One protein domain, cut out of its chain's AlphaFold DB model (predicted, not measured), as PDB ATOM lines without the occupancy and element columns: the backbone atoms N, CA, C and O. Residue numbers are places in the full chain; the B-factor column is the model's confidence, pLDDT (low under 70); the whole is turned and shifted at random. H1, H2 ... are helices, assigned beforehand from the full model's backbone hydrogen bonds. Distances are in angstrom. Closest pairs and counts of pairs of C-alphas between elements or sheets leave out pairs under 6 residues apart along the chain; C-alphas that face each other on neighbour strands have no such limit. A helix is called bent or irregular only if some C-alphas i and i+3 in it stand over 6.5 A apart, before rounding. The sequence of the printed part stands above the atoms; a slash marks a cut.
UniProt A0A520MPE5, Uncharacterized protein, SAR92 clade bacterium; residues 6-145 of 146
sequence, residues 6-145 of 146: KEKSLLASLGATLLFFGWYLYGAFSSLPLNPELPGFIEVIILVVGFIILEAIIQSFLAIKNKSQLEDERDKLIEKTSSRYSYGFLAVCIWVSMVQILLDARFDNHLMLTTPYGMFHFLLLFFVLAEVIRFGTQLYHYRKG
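This is residues 6 to 145 of the 146 residues of an uncharacterized protein of SAR92 clade bacterium (UniProt A0A520MPE5). Four long helices lie side by side in an open, L-shaped row that turns a corner at H1: H3, H4 and H1 make a nearly straight line of three, and H2 sits beside H1 but turned sharply off that line, with each helix running opposite ways to the ones it touches. The row is two helical hairpins, H1 with H2 and H3 with H4, joined where H1 packs on H4, while the outlying helices H2 and H3 stay apart, and residues 40 to 46, nearly all in the first part of H2, stick out free. The 140 printed residues hold four named helices, H1, H2, H3, H4 along the chain, with no named strand, and the class is all helix. The whole is loose, with a radius of gyration of the C-alphas of 18.0 A, and only just a rod, spanning 57 by 28 by 21 A.

Start at the first printed residue: find C-alpha 6 at (-67.999, 16.452, -2.534), where H1 begins, and go with it through residues 6 to 30, 34.7 A from first to last C-alpha. Near residue 24 you will find a kink of 27 degrees. After the link of residues 31 to 40, look at C-alpha 41 at (-85.485, 3.659, -28.716); from there H2 runs through residues 41 to 65, 36.7 A long. The next helix is H3, residues 73 to 107, the longest with 35 residues and 51.0 A from first to last C-alpha. Last comes H4, residues 116 to 144, 41.8 A long, which ends with C-alpha 144 at (-67.363, 8.565, 9.045). Of these four helices, none is bent and none is irregular.

Begin at H1, which touches two helices. Look first at Ser 9 and Gln 59, whose C-alphas, 6.7 A apart, are the closest of H1 and H2. These two touch at a shallow tilt of 24 degrees, opposite ways, and form a helical hairpin; H2 touches H1 with residues 51 to 62 alone. Then compare Leu 10 with Phe 135: their C-alphas, 6.1 A apart, are the closest of H1 and H4. H1 and H4 touch with 21 pairs of C-alphas within 8 A, and they run opposite ways at a shallow tilt of 22 degrees. From H4, go on to H3 at Ser 86 and Ala 130, whose C-alphas, 4.7 A apart, are the closest of that pair. H3 and H4 touch with 25 pairs of C-alphas within 8 A, at a shallow tilt of 25 degrees, opposite ways, and are the second helical hairpin. The helix packing is mostly aligned, with these three touching pairs at a shallow tilt. H1 and H3 are apart, H2 and H4 are apart, and H2 and H3 are apart although they follow each other in the chain. Along the backbones of H1, H2, H3 and H4, every O i to N i+4 pair is within hydrogen-bond range.

The two C-alphas farthest apart are those of Lys 67 and Phe 107, at 58.8 A, while the first and last printed C-alphas, Lys 6 and Gly 145, are 12.8 A apart. The printed part has no cut. The links from H1 to H2, from H2 to H3 and from H3 to H4 hold 10, 7 and 8 residues, and each is short, not tight. Check the B-factor column: the mean pLDDT of the printed part is 89.2, and it falls under 70 at residues 32 to 35, 68 to 69 and 109 to 113, which lie in these links of the model.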
ATOM      1  N   LYS A   6     -67.782  17.832  -2.077       87.25
ATOM      2  CA  LYS A   6     -67.999  16.452  -2.534       87.25
ATOM      3  C   LYS A   6     -69.296  15.878  -1.959       87.25
ATOM      4  O   LYS A   6     -70.120  15.376  -2.707       87.25
ATOM      5  N   GLU A   7     -69.543  16.039  -0.661       89.56
ATOM      6  CA  GLU A   7     -70.784  15.568  -0.025       89.56
ATOM      7  C   GLU A   7     -72.033  16.263  -0.582       89.56
ATOM      8  O   GLU A   7     -73.047  15.611  -0.822       89.56
ATOM      9  N   LYS A   8     -71.964  17.582  -0.816       90.88
ATOM     10  CA  LYS A   8     -73.055  18.364  -1.423       90.88
ATOM     11  C   LYS A   8     -73.349  17.896  -2.852       90.88
ATOM     12  O   LYS A   8     -74.515  17.728  -3.196       90.88
ATOM     13  N   SER A   9     -72.308  17.655  -3.651       92.06
ATOM     14  CA  SER A   9     -72.416  17.098  -5.007       92.06
ATOM     15  C   SER A   9     -73.045  15.706  -4.999       92.06
ATOM     16  O   SER A   9     -74.012  15.471  -5.716       92.06
ATOM     17  N   LEU A  10     -72.596  14.824  -4.104       93.81
ATOM     18  CA  LEU A  10     -73.139  13.473  -3.974       93.81
ATOM     19  C   LEU A  10     -74.598  13.448  -3.522       93.81
ATOM     20  O   LEU A  10     -75.391  12.675  -4.052       93.81
ATOM     21  N   LEU A  11     -74.974  14.303  -2.570       94.75
ATOM     22  CA  LEU A  11     -76.372  14.448  -2.162       94.75
ATOM     23  C   LEU A  11     -77.243  14.980  -3.301       94.75
ATOM     24  O   LEU A  11     -78.371  14.519  -3.462       94.75
ATOM     25  N   ALA A  12     -76.729  15.931  -4.085       94.56
ATOM     26  CA  ALA A  12     -77.448  16.478  -5.226       94.56
ATOM     27  C   ALA A  12     -77.664  15.417  -6.315       94.56
ATOM     28  O   ALA A  12     -78.800  15.243  -6.749       94.56
ATOM     29  N   SER A  13     -76.628  14.657  -6.686       95.62
ATOM     30  CA  SER A  13     -76.744  13.571  -7.670       95.62
ATOM     31  C   SER A  13     -77.618  12.422  -7.177       95.62
ATOM     32  O   SER A  13     -78.425  11.889  -7.937       95.62
ATOM     33  N   LEU A  14     -77.548  12.066  -5.889       96.75
ATOM     34  CA  LEU A  14     -78.458  11.081  -5.301       96.75
ATOM     35  C   LEU A  14     -79.916  11.542  -5.415       96.75
ATOM     36  O   LEU A  14     -80.781  10.774  -5.837       96.75
ATOM     37  N   GLY A  15     -80.183  12.801  -5.060       96.69
ATOM     38  CA  GLY A  15     -81.508  13.400  -5.184       96.69
ATOM     39  C   GLY A  15     -81.996  13.439  -6.632       96.69
ATOM     40  O   GLY A  15     -83.121  13.029  -6.903       96.69
ATOM     41  N   ALA A  16     -81.147  13.866  -7.567       96.38
ATOM     42  CA  ALA A  16     -81.465  13.908  -8.992       96.38
ATOM     43  C   ALA A  16     -81.763  12.513  -9.550       96.38
ATOM     44  O   ALA A  16     -82.779  12.327 -10.217       96.38
ATOM     45  N   THR A  17     -80.938  11.521  -9.210       96.81
ATOM     46  CA  THR A  17     -81.121  10.120  -9.612       96.81
ATOM     47  C   THR A  17     -82.464   9.580  -9.125       96.81
ATOM     48  O   THR A  17     -83.245   9.058  -9.918       96.81
ATOM     49  N   LEU A  18     -82.767   9.748  -7.833       96.81
ATOM     50  CA  LEU A  18     -84.016   9.265  -7.244       96.81
ATOM     51  C   LEU A  18     -85.247   9.973  -7.810       96.81
ATOM     52  O   LEU A  18     -86.249   9.318  -8.067       96.81
ATOM     53  N   LEU A  19     -85.195  11.291  -8.011       96.38
ATOM     54  CA  LEU A  19     -86.336  12.043  -8.531       96.38
ATOM     55  C   LEU A  19     -86.583  11.745 -10.010       96.38
ATOM     56  O   LEU A  19     -87.713  11.450 -10.391       96.38
ATOM     57  N   PHE A  20     -85.536  11.796 -10.834       96.81
ATOM     58  CA  PHE A  20     -85.654  11.641 -12.280       96.81
ATOM     59  C   PHE A  20     -86.053  10.212 -12.658       96.81
ATOM     60  O   PHE A  20     -87.085   9.995 -13.297       96.81
ATOM     61  N   PHE A  21     -85.284   9.218 -12.200       95.75
ATOM     62  CA  PHE A  21     -85.603   7.823 -12.490       95.75
ATOM     63  C   PHE A  21     -86.766   7.304 -11.654       95.75
ATOM     64  O   PHE A  21     -87.513   6.463 -12.141       95.75
ATOM     65  N   GLY A  22     -86.966   7.802 -10.431       94.94
ATOM     66  CA  GLY A  22     -88.132   7.435  -9.628       94.94
ATOM     67  C   GLY A  22     -89.436   7.882 -10.278       94.94
ATOM     68  O   GLY A  22     -90.375   7.098 -10.316       94.94
ATOM     69  N   TRP A  23     -89.488   9.087 -10.859       94.44
ATOM     70  CA  TRP A  23     -90.648   9.537 -11.634       94.44
ATOM     71  C   TRP A  23     -90.895   8.654 -12.867       94.44
ATOM     72  O   TRP A  23     -92.017   8.185 -13.061       94.44
ATOM     73  N   TYR A  24     -89.849   8.367 -13.650       94.00
ATOM     74  CA  TYR A  24     -89.952   7.504 -14.833       94.00
ATOM     75  C   TYR A  24     -90.425   6.085 -14.477       94.00
ATOM     76  O   TYR A  24     -91.411   5.593 -15.023       94.00
ATOM     77  N   LEU A  25     -89.758   5.440 -13.513       93.56
ATOM     78  CA  LEU A  25     -90.079   4.081 -13.076       93.56
ATOM     79  C   LEU A  25     -91.454   4.012 -12.404       93.56
ATOM     80  O   LEU A  25     -92.177   3.043 -12.614       93.56
ATOM     81  N   TYR A  26     -91.856   5.037 -11.644       92.62
ATOM     82  CA  TYR A  26     -93.213   5.121 -11.106       92.62
ATOM     83  C   TYR A  26     -94.251   5.135 -12.231       92.62
ATOM     84  O   TYR A  26     -95.229   4.393 -12.162       92.62
ATOM     85  N   GLY A  27     -94.029   5.916 -13.291       89.75
ATOM     86  CA  GLY A  27     -94.878   5.904 -14.483       89.75
ATOM     87  C   GLY A  27     -94.967   4.515 -15.119       89.75
ATOM     88  O   GLY A  27     -96.070   4.008 -15.331       89.75
ATOM     89  N   ALA A  28     -93.822   3.866 -15.335       87.81
ATOM     90  CA  ALA A  28     -93.756   2.539 -15.944       87.81
ATOM     91  C   ALA A  28     -94.467   1.450 -15.117       87.81
ATOM     92  O   ALA A  28     -95.215   0.640 -15.658       87.81
ATOM     93  N   PHE A  29     -94.288   1.441 -13.792       87.00
ATOM     94  CA  PHE A  29     -94.891   0.421 -12.926       87.00
ATOM     95  C   PHE A  29     -96.330   0.728 -12.496       87.00
ATOM     96  O   PHE A  29     -97.050  -0.196 -12.135       87.00
ATOM     97  N   SER A  30     -96.775   1.988 -12.502       84.94
ATOM     98  CA  SER A  30     -98.157   2.340 -12.126       84.94
ATOM     99  C   SER A  30     -99.165   2.128 -13.255       84.94
ATOM    100  O   SER A  30    -100.345   1.908 -12.987       84.94
ATOM    101  N   SER A  31     -98.715   2.174 -14.508       70.50
ATOM    102  CA  SER A  31     -99.580   2.124 -15.687       70.50
ATOM    103  C   SER A  31     -99.576   0.765 -16.387       70.50
ATOM    104  O   SER A  31     -99.827   0.743 -17.585       70.50
ATOM    105  N   LEU A  32     -99.319  -0.337 -15.652       67.50
ATOM    106  CA  LEU A  32     -99.141  -1.712 -16.163       67.50
ATOM    107  C   LEU A  32    -100.106  -2.030 -17.319       67.50
ATOM    108  O   LEU A  32    -101.260  -2.405 -17.080       67.50
ATOM    109  N   PRO A  33     -99.657  -1.871 -18.576       66.50
ATOM    110  CA  PRO A  33    -100.525  -2.054 -19.725       66.50
ATOM    111  C   PRO A  33    -100.894  -3.531 -19.857       66.50
ATOM    112  O   PRO A  33    -100.073  -4.403 -19.582       66.50
ATOM    113  N   LEU A  34    -102.107  -3.822 -20.338       61.62
ATOM    114  CA  LEU A  34    -102.532  -5.202 -20.609       61.62
ATOM    115  C   LEU A  34    -101.658  -5.873 -21.691       61.62
ATOM    116  O   LEU A  34    -101.465  -7.081 -21.655       61.62
ATOM    117  N   ASN A  35    -101.117  -5.072 -22.621       62.78
ATOM    118  CA  ASN A  35    -100.131  -5.450 -23.637       62.78
ATOM    119  C   ASN A  35     -99.027  -4.380 -23.670       62.78
ATOM    120  O   ASN A  35     -99.148  -3.406 -24.415       62.78
ATOM    121  N   PRO A  36     -97.997  -4.486 -22.819       72.44
ATOM    122  CA  PRO A  36     -96.989  -3.448 -22.720       72.44
ATOM    123  C   PRO A  36     -96.008  -3.519 -23.889       72.44
ATOM    124  O   PRO A  36     -95.270  -4.494 -24.045       72.44
ATOM    125  N   GLU A  37     -95.985  -2.468 -24.705       78.00
ATOM    126  CA  GLU A  37     -94.952  -2.282 -25.720       78.00
ATOM    127  C   GLU A  37     -93.648  -1.821 -25.066       78.00
ATOM    128  O   GLU A  37     -93.655  -1.050 -24.105       78.00
ATOM    129  N   LEU A  38     -92.516  -2.299 -25.585       81.38
ATOM    130  CA  LEU A  38     -91.202  -1.807 -25.175       81.38
ATOM    131  C   LEU A  38     -91.122  -0.285 -25.392       81.38
ATOM    132  O   LEU A  38     -91.605   0.196 -26.420       81.38
ATOM    133  N   PRO A  39     -90.471   0.463 -24.480       83.31
ATOM    134  CA  PRO A  39     -90.249   1.884 -24.693       83.31
ATOM    135  C   PRO A  39     -89.476   2.093 -25.995       83.31
ATOM    136  O   PRO A  39     -88.551   1.341 -26.331       83.31
ATOM    137  N   GLY A  40     -89.875   3.116 -26.747       85.94
ATOM    138  CA  GLY A  40     -89.254   3.416 -28.030       85.94
ATOM    139  C   GLY A  40     -87.776   3.759 -27.847       85.94
ATOM    140  O   GLY A  40     -87.390   4.420 -26.887       85.94
ATOM    141  N   PHE A  41     -86.925   3.375 -28.799       87.31
ATOM    142  CA  PHE A  41     -85.485   3.659 -28.716       87.31
ATOM    143  C   PHE A  41     -85.182   5.159 -28.523       87.31
ATOM    144  O   PHE A  41     -84.301   5.534 -27.751       87.31
ATOM    145  N   ILE A  42     -85.966   6.024 -29.177       90.94
ATOM    146  CA  ILE A  42     -85.880   7.483 -29.028       90.94
ATOM    147  C   ILE A  42     -86.236   7.935 -27.608       90.94
ATOM    148  O   ILE A  42     -85.578   8.823 -27.075       90.94
ATOM    149  N   GLU A  43     -87.230   7.316 -26.973       89.12
ATOM    150  CA  GLU A  43     -87.632   7.632 -25.600       89.12
ATOM    151  C   GLU A  43     -86.499   7.329 -24.614       89.12
ATOM    152  O   GLU A  43     -86.157   8.170 -23.783       89.12
ATOM    153  N   VAL A  44     -85.844   6.174 -24.767       90.50
ATOM    154  CA  VAL A  44     -84.692   5.789 -23.937       90.50
ATOM    155  C   VAL A  44     -83.515   6.745 -24.147       90.50
ATOM    156  O   VAL A  44     -82.875   7.152 -23.176       90.50
ATOM    157  N   ILE A  45     -83.240   7.157 -25.390       92.81
ATOM    158  CA  ILE A  45     -82.210   8.167 -25.673       92.81
ATOM    159  C   ILE A  45     -82.543   9.484 -24.973       92.81
ATOM    160  O   ILE A  45     -81.674  10.052 -24.315       92.81
ATOM    161  N   ILE A  46     -83.784   9.964 -25.089       94.19
ATOM    162  CA  ILE A  46     -84.227  11.205 -24.440       94.19
ATOM    163  C   ILE A  46     -84.066  11.096 -22.922       94.19
ATOM    164  O   ILE A  46     -83.567  12.036 -22.304       94.19
ATOM    165  N   LEU A  47     -84.422   9.953 -22.328       93.25
ATOM    166  CA  LEU A  47     -84.274   9.705 -20.896       93.25
ATOM    167  C   LEU A  47     -82.806   9.802 -20.454       93.25
ATOM    168  O   LEU A  47     -82.484  10.558 -19.537       93.25
ATOM    169  N   VAL A  48     -81.905   9.074 -21.122       93.50
ATOM    170  CA  VAL A  48     -80.477   9.026 -20.765       93.50
ATOM    171  C   VAL A  48     -79.797  10.372 -21.010       93.50
ATOM    172  O   VAL A  48     -79.110  10.888 -20.130       93.50
ATOM    173  N   VAL A  49     -80.000  10.970 -22.186       96.12
ATOM    174  CA  VAL A  49     -79.407  12.270 -22.534       96.12
ATOM    175  C   VAL A  49     -79.957  13.370 -21.629       96.12
ATOM    176  O   VAL A  49     -79.190  14.201 -21.145       96.12
ATOM    177  N   GLY A  50     -81.261  13.355 -21.348       96.19
ATOM    178  CA  GLY A  50     -81.897  14.289 -20.423       96.19
ATOM    179  C   GLY A  50     -81.293  14.212 -19.021       96.19
ATOM    180  O   GLY A  50     -80.977  15.249 -18.437       96.19
ATOM    181  N   PHE A  51     -81.046  12.999 -18.518       96.12
ATOM    182  CA  PHE A  51     -80.387  12.802 -17.228       96.12
ATOM    183  C   PHE A  51     -78.938  13.313 -17.219       96.12
ATOM    184  O   PHE A  51     -78.537  14.006 -16.288       96.12
ATOM    185  N   ILE A  52     -78.163  13.047 -18.277       95.88
ATOM    186  CA  ILE A  52     -76.783  13.545 -18.404       95.88
ATOM    187  C   ILE A  52     -76.750  15.079 -18.394       95.88
ATOM    188  O   ILE A  52     -75.918  15.674 -17.709       95.88
ATOM    189  N   ILE A  53     -77.659  15.728 -19.130       97.44
ATOM    190  CA  ILE A  53     -77.765  17.193 -19.154       97.44
ATOM    191  C   ILE A  53     -78.135  17.725 -17.764       97.44
ATOM    192  O   ILE A  53     -77.530  18.693 -17.304       97.44
ATOM    193  N   LEU A  54     -79.088  17.089 -17.077       96.31
ATOM    194  CA  LEU A  54     -79.485  17.462 -15.719       96.31
ATOM    195  C   LEU A  54     -78.302  17.391 -14.741       96.31
ATOM    196  O   LEU A  54     -78.042  18.364 -14.031       96.31
ATOM    197  N   GLU A  55     -77.556  16.284 -14.735       95.75
ATOM    198  CA  GLU A  55     -76.355  16.128 -13.905       95.75
ATOM    199  C   GLU A  55     -75.293  17.176 -14.256       95.75
ATOM    200  O   GLU A  55     -74.756  17.834 -13.366       95.75
ATOM    201  N   ALA A  56     -75.034  17.420 -15.544       95.00
ATOM    202  CA  ALA A  56     -74.075  18.434 -15.973       95.00
ATOM    203  C   ALA A  56     -74.445  19.836 -15.459       95.00
ATOM    204  O   ALA A  56     -73.572  20.575 -14.993       95.00
ATOM    205  N   ILE A  57     -75.733  20.194 -15.492       95.19
ATOM    206  CA  ILE A  57     -76.240  21.459 -14.950       95.19
ATOM    207  C   ILE A  57     -76.007  21.517 -13.436       95.19
ATOM    208  O   ILE A  57     -75.410  22.480 -12.949       95.19
ATOM    209  N   ILE A  58     -76.426  20.489 -12.690       93.56
ATOM    210  CA  ILE A  58     -76.279  20.425 -11.227       93.56
ATOM    211  C   ILE A  58     -74.810  20.569 -10.819       93.56
ATOM    212  O   ILE A  58     -74.477  21.419  -9.988       93.56
ATOM    213  N   GLN A  59     -73.920  19.791 -11.438       91.75
ATOM    214  CA  GLN A  59     -72.492  19.821 -11.136       91.75
ATOM    215  C   GLN A  59     -71.862  21.169 -11.498       91.75
ATOM    216  O   GLN A  59     -71.076  21.703 -10.717       91.75
ATOM    217  N   SER A  60     -72.260  21.782 -12.618       91.25
ATOM    218  CA  SER A  60     -71.779  23.114 -13.012       91.25
ATOM    219  C   SER A  60     -72.176  24.192 -11.999       91.25
ATOM    220  O   SER A  60     -71.338  24.989 -11.574       91.25
ATOM    221  N   PHE A  61     -73.436  24.198 -11.547       90.69
ATOM    222  CA  PHE A  61     -73.901  25.143 -10.527       90.69
ATOM    223  C   PHE A  61     -73.168  24.966  -9.194       90.69
ATOM    224  O   PHE A  61     -72.813  25.951  -8.542       90.69
ATOM    225  N   LEU A  62     -72.922  23.722  -8.778       89.25
ATOM    226  CA  LEU A  62     -72.190  23.439  -7.546       89.25
ATOM    227  C   LEU A  62     -70.711  23.819  -7.651       89.25
ATOM    228  O   LEU A  62     -70.163  24.338  -6.674       89.25
ATOM    229  N   ALA A  63     -70.089  23.607  -8.810       87.25
ATOM    230  CA  ALA A  63     -68.699  23.966  -9.068       87.25
ATOM    231  C   ALA A  63     -68.476  25.487  -9.052       87.25
ATOM    232  O   ALA A  63     -67.459  25.945  -8.546       87.25
ATOM    233  N   ILE A  64     -69.434  26.287  -9.535       86.62
ATOM    234  CA  ILE A  64     -69.336  27.758  -9.489       86.62
ATOM    235  C   ILE A  64     -69.404  28.278  -8.045       86.62
ATOM    236  O   ILE A  64     -68.714  29.232  -7.689       86.62
ATOM    237  N   LYS A  65     -70.244  27.671  -7.195       82.00
ATOM    238  CA  LYS A  65     -70.474  28.145  -5.817       82.00
ATOM    239  C   LYS A  65     -69.393  27.718  -4.827       82.00
ATOM    240  O   LYS A  65     -69.302  28.310  -3.755       82.00
ATOM    241  N   ASN A  66     -68.610  26.693  -5.149       79.75
ATOM    242  CA  ASN A  66     -67.611  26.138  -4.246       79.75
ATOM    243  C   ASN A  66     -66.219  26.261  -4.857       79.75
ATOM    244  O   ASN A  66     -66.019  26.040  -6.045       79.75
ATOM    245  N   LYS A  67     -65.219  26.573  -4.033       71.19
ATOM    246  CA  LYS A  67     -63.832  26.556  -4.497       71.19
ATOM    247  C   LYS A  67     -63.457  25.102  -4.786       71.19
ATOM    248  O   LYS A  67     -63.522  24.277  -3.878       71.19
ATOM    249  N   SER A  68     -63.095  24.803  -6.034       63.16
ATOM    250  CA  SER A  68     -62.600  23.486  -6.454       63.16
ATOM    251  C   SER A  68     -61.518  23.009  -5.477       63.16
ATOM    252  O   SER A  68     -60.431  23.589  -5.424       63.16
ATOM    253  N   GLN A  69     -61.828  21.986  -4.682       69.31
ATOM    254  CA  GLN A  69     -60.852  21.306  -3.838       69.31
ATOM    255  C   GLN A  69     -60.144  20.252  -4.686       69.31
ATOM    256  O   GLN A  69     -60.796  19.545  -5.455       69.31
ATOM    257  N   LEU A  70     -58.817  20.177  -4.565       74.94
ATOM    258  CA  LEU A  70     -58.047  19.104  -5.188       74.94
ATOM    259  C   LEU A  70     -58.523  17.765  -4.630       74.94
ATOM    260  O   LEU A  70     -58.745  17.635  -3.427       74.94
ATOM    261  N   GLU A  71     -58.699  16.804  -5.527       79.81
ATOM    262  CA  GLU A  71     -59.116  15.456  -5.175       79.81
ATOM    263  C   GLU A  71     -58.015  14.752  -4.381       79.81
ATOM    264  O   GLU A  71     -56.866  14.683  -4.825       79.81
ATOM    265  N   ASP A  72     -58.372  14.259  -3.197       85.00
ATOM    266  CA  ASP A  72     -57.448  13.583  -2.287       85.00
ATOM    267  C   ASP A  72     -57.406  12.068  -2.564       85.00
ATOM    268  O   ASP A  72     -58.346  11.478  -3.104       85.00
ATOM    269  N   GLU A  73     -56.340  11.394  -2.138       88.62
ATOM    270  CA  GLU A  73     -56.230   9.931  -2.186       88.62
ATOM    271  C   GLU A  73     -57.356   9.253  -1.391       88.62
ATOM    272  O   GLU A  73     -57.853   8.190  -1.778       88.62
ATOM    273  N   ARG A  74     -57.833   9.905  -0.322       88.62
ATOM    274  CA  ARG A  74     -59.021   9.466   0.417       88.62
ATOM    275  C   ARG A  74     -60.268   9.435  -0.469       88.62
ATOM    276  O   ARG A  74     -61.013   8.459  -0.425       88.62
ATOM    277  N   ASP A  75     -60.491  10.465  -1.283       90.31
ATOM    278  CA  ASP A  75     -61.672  10.547  -2.151       90.31
ATOM    279  C   ASP A  75     -61.687   9.390  -3.159       90.31
ATOM    280  O   ASP A  75     -62.704   8.713  -3.324       90.31
ATOM    281  N   LYS A  76     -60.523   9.079  -3.743       91.12
ATOM    282  CA  LYS A  76     -60.352   7.940  -4.658       91.12
ATOM    283  C   LYS A  76     -60.618   6.600  -3.972       91.12
ATOM    284  O   LYS A  76     -61.227   5.703  -4.561       91.12
ATOM    285  N   LEU A  77     -60.168   6.434  -2.726       93.62
ATOM    286  CA  LEU A  77     -60.402   5.206  -1.961       93.62
ATOM    287  C   LEU A  77     -61.893   5.006  -1.653       93.62
ATOM    288  O   LEU A  77     -62.408   3.889  -1.795       93.62
ATOM    289  N   ILE A  78     -62.585   6.080  -1.267       92.94
ATOM    290  CA  ILE A  78     -64.031   6.080  -1.022       92.94
ATOM    291  C   ILE A  78     -64.779   5.726  -2.313       92.94
ATOM    292  O   ILE A  78     -65.634   4.834  -2.312       92.94
ATOM    293  N   GLU A  79     -64.419   6.352  -3.435       93.69
ATOM    294  CA  GLU A  79     -65.032   6.079  -4.732       93.69
ATOM    295  C   GLU A  79     -64.841   4.621  -5.161       93.69
ATOM    296  O   GLU A  79     -65.815   3.931  -5.480       93.69
ATOM    297  N   LYS A  80     -63.615   4.098  -5.081       94.69
ATOM    298  CA  LYS A  80     -63.323   2.693  -5.391       94.69
ATOM    299  C   LYS A  80     -64.132   1.736  -4.517       94.69
ATOM    300  O   LYS A  80     -64.690   0.755  -5.012       94.69
ATOM    301  N   THR A  81     -64.204   2.016  -3.218       95.00
ATOM    302  CA  THR A  81     -64.933   1.180  -2.257       95.00
ATOM    303  C   THR A  81     -66.427   1.170  -2.563       95.00
ATOM    304  O   THR A  81     -67.025   0.098  -2.652       95.00
ATOM    305  N   SER A  82     -67.020   2.340  -2.801       94.62
ATOM    306  CA  SER A  82     -68.432   2.461  -3.174       94.62
ATOM    307  C   SER A  82     -68.769   1.762  -4.491       94.62
ATOM    308  O   SER A  82     -69.771   1.050  -4.572       94.62
ATOM    309  N   SER A  83     -67.894   1.881  -5.493       95.62
ATOM    310  CA  SER A  83     -68.061   1.245  -6.800       95.62
ATOM    311  C   SER A  83     -68.046  -0.275  -6.681       95.62
ATOM    312  O   SER A  83     -68.827  -0.950  -7.342       95.62
ATOM    313  N   ARG A  84     -67.230  -0.832  -5.775       96.94
ATOM    314  CA  ARG A  84     -67.225  -2.274  -5.492       96.94
ATOM    315  C   ARG A  84     -68.563  -2.760  -4.929       96.94
ATOM    316  O   ARG A  84     -69.041  -3.807  -5.359       96.94
ATOM    317  N   TYR A  85     -69.158  -2.034  -3.981       97.06
ATOM    318  CA  TYR A  85     -70.459  -2.412  -3.410       97.06
ATOM    319  C   TYR A  85     -71.591  -2.293  -4.434       97.06
ATOM    320  O   TYR A  85     -72.382  -3.222  -4.577       97.06
ATOM    321  N   SER A  86     -71.623  -1.186  -5.177       97.62
ATOM    322  CA  SER A  86     -72.585  -0.951  -6.257       97.62
ATOM    323  C   SER A  86     -72.507  -2.034  -7.340       97.62
ATOM    324  O   SER A  86     -73.512  -2.663  -7.666       97.62
ATOM    325  N   TYR A  87     -71.297  -2.338  -7.817       97.88
ATOM    326  CA  TYR A  87     -71.068  -3.394  -8.799       97.88
ATOM    327  C   TYR A  87     -71.481  -4.771  -8.276       97.88
ATOM    328  O   TYR A  87     -72.151  -5.516  -8.984       97.88
ATOM    329  N   GLY A  88     -71.112  -5.109  -7.036       98.00
ATOM    330  CA  GLY A  88     -71.491  -6.382  -6.423       98.00
ATOM    331  C   GLY A  88     -73.009  -6.559  -6.357       98.00
ATOM    332  O   GLY A  88     -73.516  -7.614  -6.726       98.00
ATOM    333  N   PHE A  89     -73.733  -5.509  -5.958       98.25
ATOM    334  CA  PHE A  89     -75.195  -5.506  -5.969       98.25
ATOM    335  C   PHE A  89     -75.757  -5.707  -7.381       98.25
ATOM    336  O   PHE A  89     -76.560  -6.615  -7.596       98.25
ATOM    337  N   LEU A  90     -75.297  -4.916  -8.357       97.94
ATOM    338  CA  LEU A  90     -75.778  -5.008  -9.736       97.94
ATOM    339  C   LEU A  90     -75.510  -6.392 -10.343       97.94
ATOM    340  O   LEU A  90     -76.382  -6.958 -10.997       97.94
ATOM    341  N   ALA A  91     -74.332  -6.964 -10.089       98.19
ATOM    342  CA  ALA A  91     -73.974  -8.300 -10.547       98.19
ATOM    343  C   ALA A  91     -74.920  -9.366  -9.979       98.19
ATOM    344  O   ALA A  91     -75.389 -10.224 -10.726       98.19
ATOM    345  N   VAL A  92     -75.248  -9.294  -8.683       98.12
ATOM    346  CA  VAL A  92     -76.227 -10.199  -8.058       98.12
ATOM    347  C   VAL A  92     -77.599 -10.053  -8.716       98.12
ATOM    348  O   VAL A  92     -78.201 -11.063  -9.073       98.12
ATOM    349  N   CYS A  93     -78.075  -8.826  -8.942       96.50
ATOM    350  CA  CYS A  93     -79.346  -8.582  -9.626       96.50
ATOM    351  C   CYS A  93     -79.375  -9.177 -11.041       96.50
ATOM    352  O   CYS A  93     -80.349  -9.828 -11.405       96.50
ATOM    353  N   ILE A  94     -78.298  -9.018 -11.817       95.62
ATOM    354  CA  ILE A  94     -78.185  -9.606 -13.160       95.62
ATOM    355  C   ILE A  94     -78.252 -11.137 -13.091       95.62
ATOM    356  O   ILE A  94     -78.999 -11.745 -13.855       95.62
ATOM    357  N   TRP A  95     -77.524 -11.766 -12.164       96.56
ATOM    358  CA  TRP A  95     -77.580 -13.220 -11.974       96.56
ATOM    359  C   TRP A  95     -78.987 -13.703 -11.615       96.56
ATOM    360  O   TRP A  95     -79.448 -14.699 -12.174       96.56
ATOM    361  N   VAL A  96     -79.686 -12.987 -10.732       93.06
ATOM    362  CA  VAL A  96     -81.080 -13.289 -10.379       93.06
ATOM    363  C   VAL A  96     -81.986 -13.185 -11.608       93.06
ATOM    364  O   VAL A  96     -82.737 -14.125 -11.872       93.06
ATOM    365  N   SER A  97     -81.867 -12.117 -12.405       91.69
ATOM    366  CA  SER A  97     -82.622 -11.972 -13.657       91.69
ATOM    367  C   SER A  97     -82.346 -13.121 -14.628       91.69
ATOM    368  O   SER A  97     -83.279 -13.684 -15.192       91.69
ATOM    369  N   MET A  98     -81.083 -13.528 -14.796       92.12
ATOM    370  CA  MET A  98     -80.717 -14.653 -15.664       92.12
ATOM    371  C   MET A  98     -81.338 -15.975 -15.197       92.12
ATOM    372  O   MET A  98     -81.894 -16.713 -16.010       92.12
ATOM    373  N   VAL A  99     -81.273 -16.275 -13.896       90.94
ATOM    374  CA  VAL A  99     -81.895 -17.480 -13.321       90.94
ATOM    375  C   VAL A  99     -83.405 -17.456 -13.533       90.94
ATOM    376  O   VAL A  99     -83.989 -18.472 -13.901       90.94
ATOM    377  N   GLN A 100     -84.039 -16.299 -13.359       87.62
ATOM    378  CA  GLN A 100     -85.471 -16.159 -13.562       87.62
ATOM    379  C   GLN A 100     -85.900 -16.412 -15.012       87.62
ATOM    380  O   GLN A 100     -86.883 -17.117 -15.219       87.62
ATOM    381  N   ILE A 101     -85.149 -15.919 -16.004       88.31
ATOM    382  CA  ILE A 101     -85.396 -16.222 -17.428       88.31
ATOM    383  C   ILE A 101     -85.350 -17.736 -17.671       88.31
ATOM    384  O   ILE A 101     -86.208 -18.289 -18.356       88.31
ATOM    385  N   LEU A 102     -84.353 -18.425 -17.100       88.69
ATOM    386  CA  LEU A 102     -84.211 -19.875 -17.252       88.69
ATOM    387  C   LEU A 102     -85.355 -20.650 -16.589       88.69
ATOM    388  O   LEU A 102     -85.784 -21.669 -17.127       88.69
ATOM    389  N   LEU A 103     -85.832 -20.188 -15.431       86.38
ATOM    390  CA  LEU A 103     -86.960 -20.801 -14.732       86.38
ATOM    391  C   LEU A 103     -88.276 -20.588 -15.482       86.38
ATOM    392  O   LEU A 103     -89.050 -21.534 -15.593       86.38
ATOM    393  N   ASP A 104     -88.516 -19.398 -16.029       84.38
ATOM    394  CA  ASP A 104     -89.719 -19.132 -16.824       84.38
ATOM    395  C   ASP A 104     -89.788 -20.041 -18.052       84.38
ATOM    396  O   ASP A 104     -90.760 -20.766 -18.240       84.38
ATOM    397  N   ALA A 105     -88.679 -20.149 -18.793       82.38
ATOM    398  CA  ALA A 105     -88.570 -21.043 -19.944       82.38
ATOM    399  C   ALA A 105     -88.763 -22.539 -19.609       82.38
ATOM    400  O   ALA A 105     -88.935 -23.358 -20.512       82.38
ATOM    401  N   ARG A 106     -88.663 -22.930 -18.331       83.44
ATOM    402  CA  ARG A 106     -88.818 -24.318 -17.863       83.44
ATOM    403  C   ARG A 106     -90.193 -24.605 -17.269       83.44
ATOM    404  O   ARG A 106     -90.639 -25.745 -17.363       83.44
ATOM    405  N   PHE A 107     -90.807 -23.621 -16.623       81.44
ATOM    406  CA  PHE A 107     -91.992 -23.812 -15.786       81.44
ATOM    407  C   PHE A 107     -93.206 -22.980 -16.227       81.44
ATOM    408  O   PHE A 107     -94.220 -23.035 -15.539       81.44
ATOM    409  N   ASP A 108     -93.112 -22.248 -17.344       74.06
ATOM    410  CA  ASP A 108     -94.184 -21.400 -17.904       74.06
ATOM    411  C   ASP A 108     -94.757 -20.417 -16.860       74.06
ATOM    412  O   ASP A 108     -95.957 -20.156 -16.748       74.06
ATOM    413  N   ASN A 109     -93.858 -19.897 -16.020       66.94
ATOM    414  CA  ASN A 109     -94.176 -19.003 -14.916       66.94
ATOM    415  C   ASN A 109     -94.112 -17.556 -15.410       66.94
ATOM    416  O   ASN A 109     -93.128 -16.869 -15.131       66.94
ATOM    417  N   HIS A 110     -95.168 -17.094 -16.092       66.31
ATOM    418  CA  HIS A 110     -95.324 -15.744 -16.663       66.31
ATOM    419  C   HIS A 110     -95.263 -14.598 -15.622       66.31
ATOM    420  O   HIS A 110     -96.226 -13.865 -15.386       66.31
ATOM    421  N   LEU A 111     -94.123 -14.436 -14.957       68.75
ATOM    422  CA  LEU A 111     -93.815 -13.368 -14.015       68.75
ATOM    423  C   LEU A 111     -93.548 -12.076 -14.792       68.75
ATOM    424  O   LEU A 111     -92.980 -12.099 -15.877       68.75
ATOM    425  N   MET A 112     -93.869 -10.912 -14.217       67.81
ATOM    426  CA  MET A 112     -93.668  -9.625 -14.912       67.81
ATOM    427  C   MET A 112     -92.229  -9.422 -15.412       67.81
ATOM    428  O   MET A 112     -92.018  -8.867 -16.487       67.81
ATOM    429  N   LEU A 113     -91.253  -9.925 -14.652       69.94
ATOM    430  CA  LEU A 113     -89.822  -9.918 -14.969       69.94
ATOM    431  C   LEU A 113     -89.455 -10.673 -16.253       69.94
ATOM    432  O   LEU A 113     -88.345 -10.488 -16.727       69.94
ATOM    433  N   THR A 114     -90.330 -11.510 -16.812       74.44
ATOM    434  CA  THR A 114     -90.005 -12.354 -17.971       74.44
ATOM    435  C   THR A 114     -90.510 -11.774 -19.290       74.44
ATOM    436  O   THR A 114     -90.020 -12.129 -20.361       74.44
ATOM    437  N   THR A 115     -91.414 -10.792 -19.226       83.31
ATOM    438  CA  THR A 115     -91.786  -9.986 -20.394       83.31
ATOM    439  C   THR A 115     -90.627  -9.064 -20.798       83.31
ATOM    440  O   THR A 115     -89.950  -8.529 -19.916       83.31
ATOM    441  N   PRO A 116     -90.400  -8.792 -22.101       85.38
ATOM    442  CA  PRO A 116     -89.365  -7.849 -22.530       85.38
ATOM    443  C   PRO A 116     -89.517  -6.462 -21.890       85.38
ATOM    444  O   PRO A 116     -88.532  -5.869 -21.451       85.38
ATOM    445  N   TYR A 117     -90.759  -5.978 -21.782       87.06
ATOM    446  CA  TYR A 117     -91.077  -4.719 -21.113       87.06
ATOM    447  C   TYR A 117     -90.677  -4.736 -19.637       87.06
ATOM    448  O   TYR A 117     -89.960  -3.845 -19.183       87.06
ATOM    449  N   GLY A 118     -91.117  -5.745 -18.882       86.62
ATOM    450  CA  GLY A 118     -90.798  -5.842 -17.463       86.62
ATOM    451  C   GLY A 118     -89.299  -6.003 -17.243       86.62
ATOM    452  O   GLY A 118     -88.725  -5.255 -16.457       86.62
ATOM    453  N   MET A 119     -88.642  -6.891 -17.994       88.94
ATOM    454  CA  MET A 119     -87.195  -7.095 -17.920       88.94
ATOM    455  C   MET A 119     -86.426  -5.783 -18.101       88.94
ATOM    456  O   MET A 119     -85.550  -5.474 -17.295       88.94
ATOM    457  N   PHE A 120     -86.775  -4.981 -19.112       91.12
ATOM    458  CA  PHE A 120     -86.142  -3.682 -19.339       91.12
ATOM    459  C   PHE A 120     -86.265  -2.763 -18.114       91.12
ATOM    460  O   PHE A 120     -85.258  -2.260 -17.610       91.12
ATOM    461  N   HIS A 121     -87.481  -2.582 -17.590       91.75
ATOM    462  CA  HIS A 121     -87.725  -1.685 -16.458       91.75
ATOM    463  C   HIS A 121     -87.115  -2.202 -15.150       91.75
ATOM    464  O   HIS A 121     -86.626  -1.403 -14.355       91.75
ATOM    465  N   PHE A 122     -87.077  -3.519 -14.930       92.50
ATOM    466  CA  PHE A 122     -86.406  -4.112 -13.773       92.50
ATOM    467  C   PHE A 122     -84.886  -3.972 -13.854       92.50
ATOM    468  O   PHE A 122     -84.263  -3.615 -12.856       92.50
ATOM    469  N   LEU A 123     -84.280  -4.179 -15.025       94.56
ATOM    470  CA  LEU A 123     -82.848  -3.937 -15.212       94.56
ATOM    471  C   LEU A 123     -82.498  -2.461 -14.991       94.56
ATOM    472  O   LEU A 123     -81.513  -2.168 -14.312       94.56
ATOM    473  N   LEU A 124     -83.327  -1.539 -15.490       95.12
ATOM    474  CA  LEU A 124     -83.166  -0.111 -15.219       95.12
ATOM    475  C   LEU A 124     -83.322   0.203 -13.724       95.12
ATOM    476  O   LEU A 124     -82.506   0.932 -13.166       95.12
ATOM    477  N   LEU A 125     -84.316  -0.380 -13.048       96.06
ATOM    478  CA  LEU A 125     -84.495  -0.239 -11.601       96.06
ATOM    479  C   LEU A 125     -83.262  -0.736 -10.834       96.06
ATOM    480  O   LEU A 125     -82.782  -0.042  -9.940       96.06
ATOM    481  N   PHE A 126     -82.720  -1.905 -11.179       97.06
ATOM    482  CA  PHE A 126     -81.519  -2.441 -10.536       97.06
ATOM    483  C   PHE A 126     -80.297  -1.557 -10.767       97.06
ATOM    484  O   PHE A 126     -79.527  -1.337  -9.835       97.06
ATOM    485  N   PHE A 127     -80.149  -1.001 -11.971       97.00
ATOM    486  CA  PHE A 127     -79.115  -0.015 -12.266       97.00
ATOM    487  C   PHE A 127     -79.251   1.235 -11.380       97.00
ATOM    488  O   PHE A 127     -78.287   1.648 -10.739       97.00
ATOM    489  N   VAL A 128     -80.459   1.793 -11.261       97.38
ATOM    490  CA  VAL A 128     -80.729   2.967 -10.413       97.38
ATOM    491  C   VAL A 128     -80.459   2.662  -8.937       97.38
ATOM    492  O   VAL A 128     -79.831   3.461  -8.244       97.38
ATOM    493  N   LEU A 129     -80.871   1.493  -8.441       97.94
ATOM    494  CA  LEU A 129     -80.576   1.059  -7.072       97.94
ATOM    495  C   LEU A 129     -79.070   0.875  -6.837       97.94
ATOM    496  O   LEU A 129     -78.574   1.229  -5.768       97.94
ATOM    497  N   ALA A 130     -78.329   0.376  -7.830       98.06
ATOM    498  CA  ALA A 130     -76.875   0.279  -7.757       98.06
ATOM    499  C   ALA A 130     -76.220   1.668  -7.639       98.06
ATOM    500  O   ALA A 130     -75.296   1.838  -6.839       98.06
ATOM    501  N   GLU A 131     -76.719   2.672  -8.361       97.25
ATOM    502  CA  GLU A 131     -76.263   4.063  -8.225       97.25
ATOM    503  C   GLU A 131     -76.605   4.649  -6.848       97.25
ATOM    504  O   GLU A 131     -75.756   5.266  -6.204       97.25
ATOM    505  N   VAL A 132     -77.801   4.374  -6.323       97.50
ATOM    506  CA  VAL A 132     -78.186   4.770  -4.957       97.50
ATOM    507  C   VAL A 132     -77.252   4.148  -3.915       97.50
ATOM    508  O   VAL A 132     -76.822   4.839  -2.990       97.50
ATOM    509  N   ILE A 133     -76.881   2.873  -4.071       97.56
ATOM    510  CA  ILE A 133     -75.892   2.209  -3.207       97.56
ATOM    511  C   ILE A 133     -74.527   2.883  -3.334       97.56
ATOM    512  O   ILE A 133     -73.871   3.098  -2.311       97.56
ATOM    513  N   ARG A 134     -74.099   3.244  -4.551       97.38
ATOM    514  CA  ARG A 134     -72.835   3.954  -4.790       97.38
ATOM    515  C   ARG A 134     -72.811   5.267  -4.009       97.38
ATOM    516  O   ARG A 134     -71.967   5.426  -3.127       97.38
ATOM    517  N   PHE A 135     -73.779   6.151  -4.245       95.94
ATOM    518  CA  PHE A 135     -73.862   7.446  -3.564       95.94
ATOM    519  C   PHE A 135     -74.044   7.305  -2.051       95.94
ATOM    520  O   PHE A 135     -73.358   7.975  -1.280       95.94
ATOM    521  N   GLY A 136     -74.924   6.405  -1.606       95.00
ATOM    522  CA  GLY A 136     -75.171   6.154  -0.188       95.00
ATOM    523  C   GLY A 136     -73.918   5.669   0.541       95.00
ATOM    524  O   GLY A 136     -73.609   6.148   1.632       95.00
ATOM    525  N   THR A 137     -73.147   4.782  -0.091       95.50
ATOM    526  CA  THR A 137     -71.885   4.282   0.464       95.50
ATOM    527  C   THR A 137     -70.833   5.384   0.535       95.50
ATOM    528  O   THR A 137     -70.171   5.522   1.563       95.50
ATOM    529  N   GLN A 138     -70.698   6.209  -0.509       94.94
ATOM    530  CA  GLN A 138     -69.769   7.344  -0.488       94.94
ATOM    531  C   GLN A 138     -70.123   8.326   0.629       94.94
ATOM    532  O   GLN A 138     -69.268   8.657   1.445       94.94
ATOM    533  N   LEU A 139     -71.392   8.733   0.727       94.19
ATOM    534  CA  LEU A 139     -71.869   9.638   1.776       94.19
ATOM    535  C   LEU A 139     -71.642   9.076   3.181       94.19
ATOM    536  O   LEU A 139     -71.268   9.814   4.092       94.19
ATOM    537  N   TYR A 140     -71.843   7.772   3.364       93.56
ATOM    538  CA  TYR A 140     -71.567   7.106   4.631       93.56
ATOM    539  C   TYR A 140     -70.079   7.168   5.008       93.56
ATOM    540  O   TYR A 140     -69.757   7.522   6.144       93.56
ATOM    541  N   HIS A 141     -69.173   6.872   4.070       92.50
ATOM    542  CA  HIS A 141     -67.730   6.935   4.319       92.50
ATOM    543  C   HIS A 141     -67.238   8.368   4.552       92.50
ATOM    544  O   HIS A 141     -66.505   8.600   5.515       92.50
ATOM    545  N   TYR A 142     -67.735   9.340   3.780       91.00
ATOM    546  CA  TYR A 142     -67.441  10.758   3.988       91.00
ATOM    547  C   TYR A 142     -67.819  11.232   5.394       91.00
ATOM    548  O   TYR A 142     -66.999  11.840   6.080       91.00
ATOM    549  N   ARG A 143     -69.011  10.862   5.879       87.50
ATOM    550  CA  ARG A 143     -69.467  11.216   7.234       87.50
ATOM    551  C   ARG A 143     -68.703  10.508   8.345       87.50
ATOM    552  O   ARG A 143     -68.592  11.049   9.442       87.50
ATOM    553  N   LYS A 144     -68.202   9.298   8.089       87.38
ATOM    554  CA  LYS A 144     -67.363   8.565   9.045       87.38
ATOM    555  C   LYS A 144     -65.902   9.018   9.049       87.38
ATOM    556  O   LYS A 144     -65.193   8.658   9.984       87.38
ATOM    557  N   GLY A 145     -65.465   9.790   8.054       76.56
ATOM    558  CA  GLY A 145     -64.073  10.223   7.921       76.56
ATOM    559  C   GLY A 145     -63.097   9.074   7.649       76.56
ATOM    560  O   GLY A 145     -61.932   9.185   8.024       76.56
TER     561      GLY A 145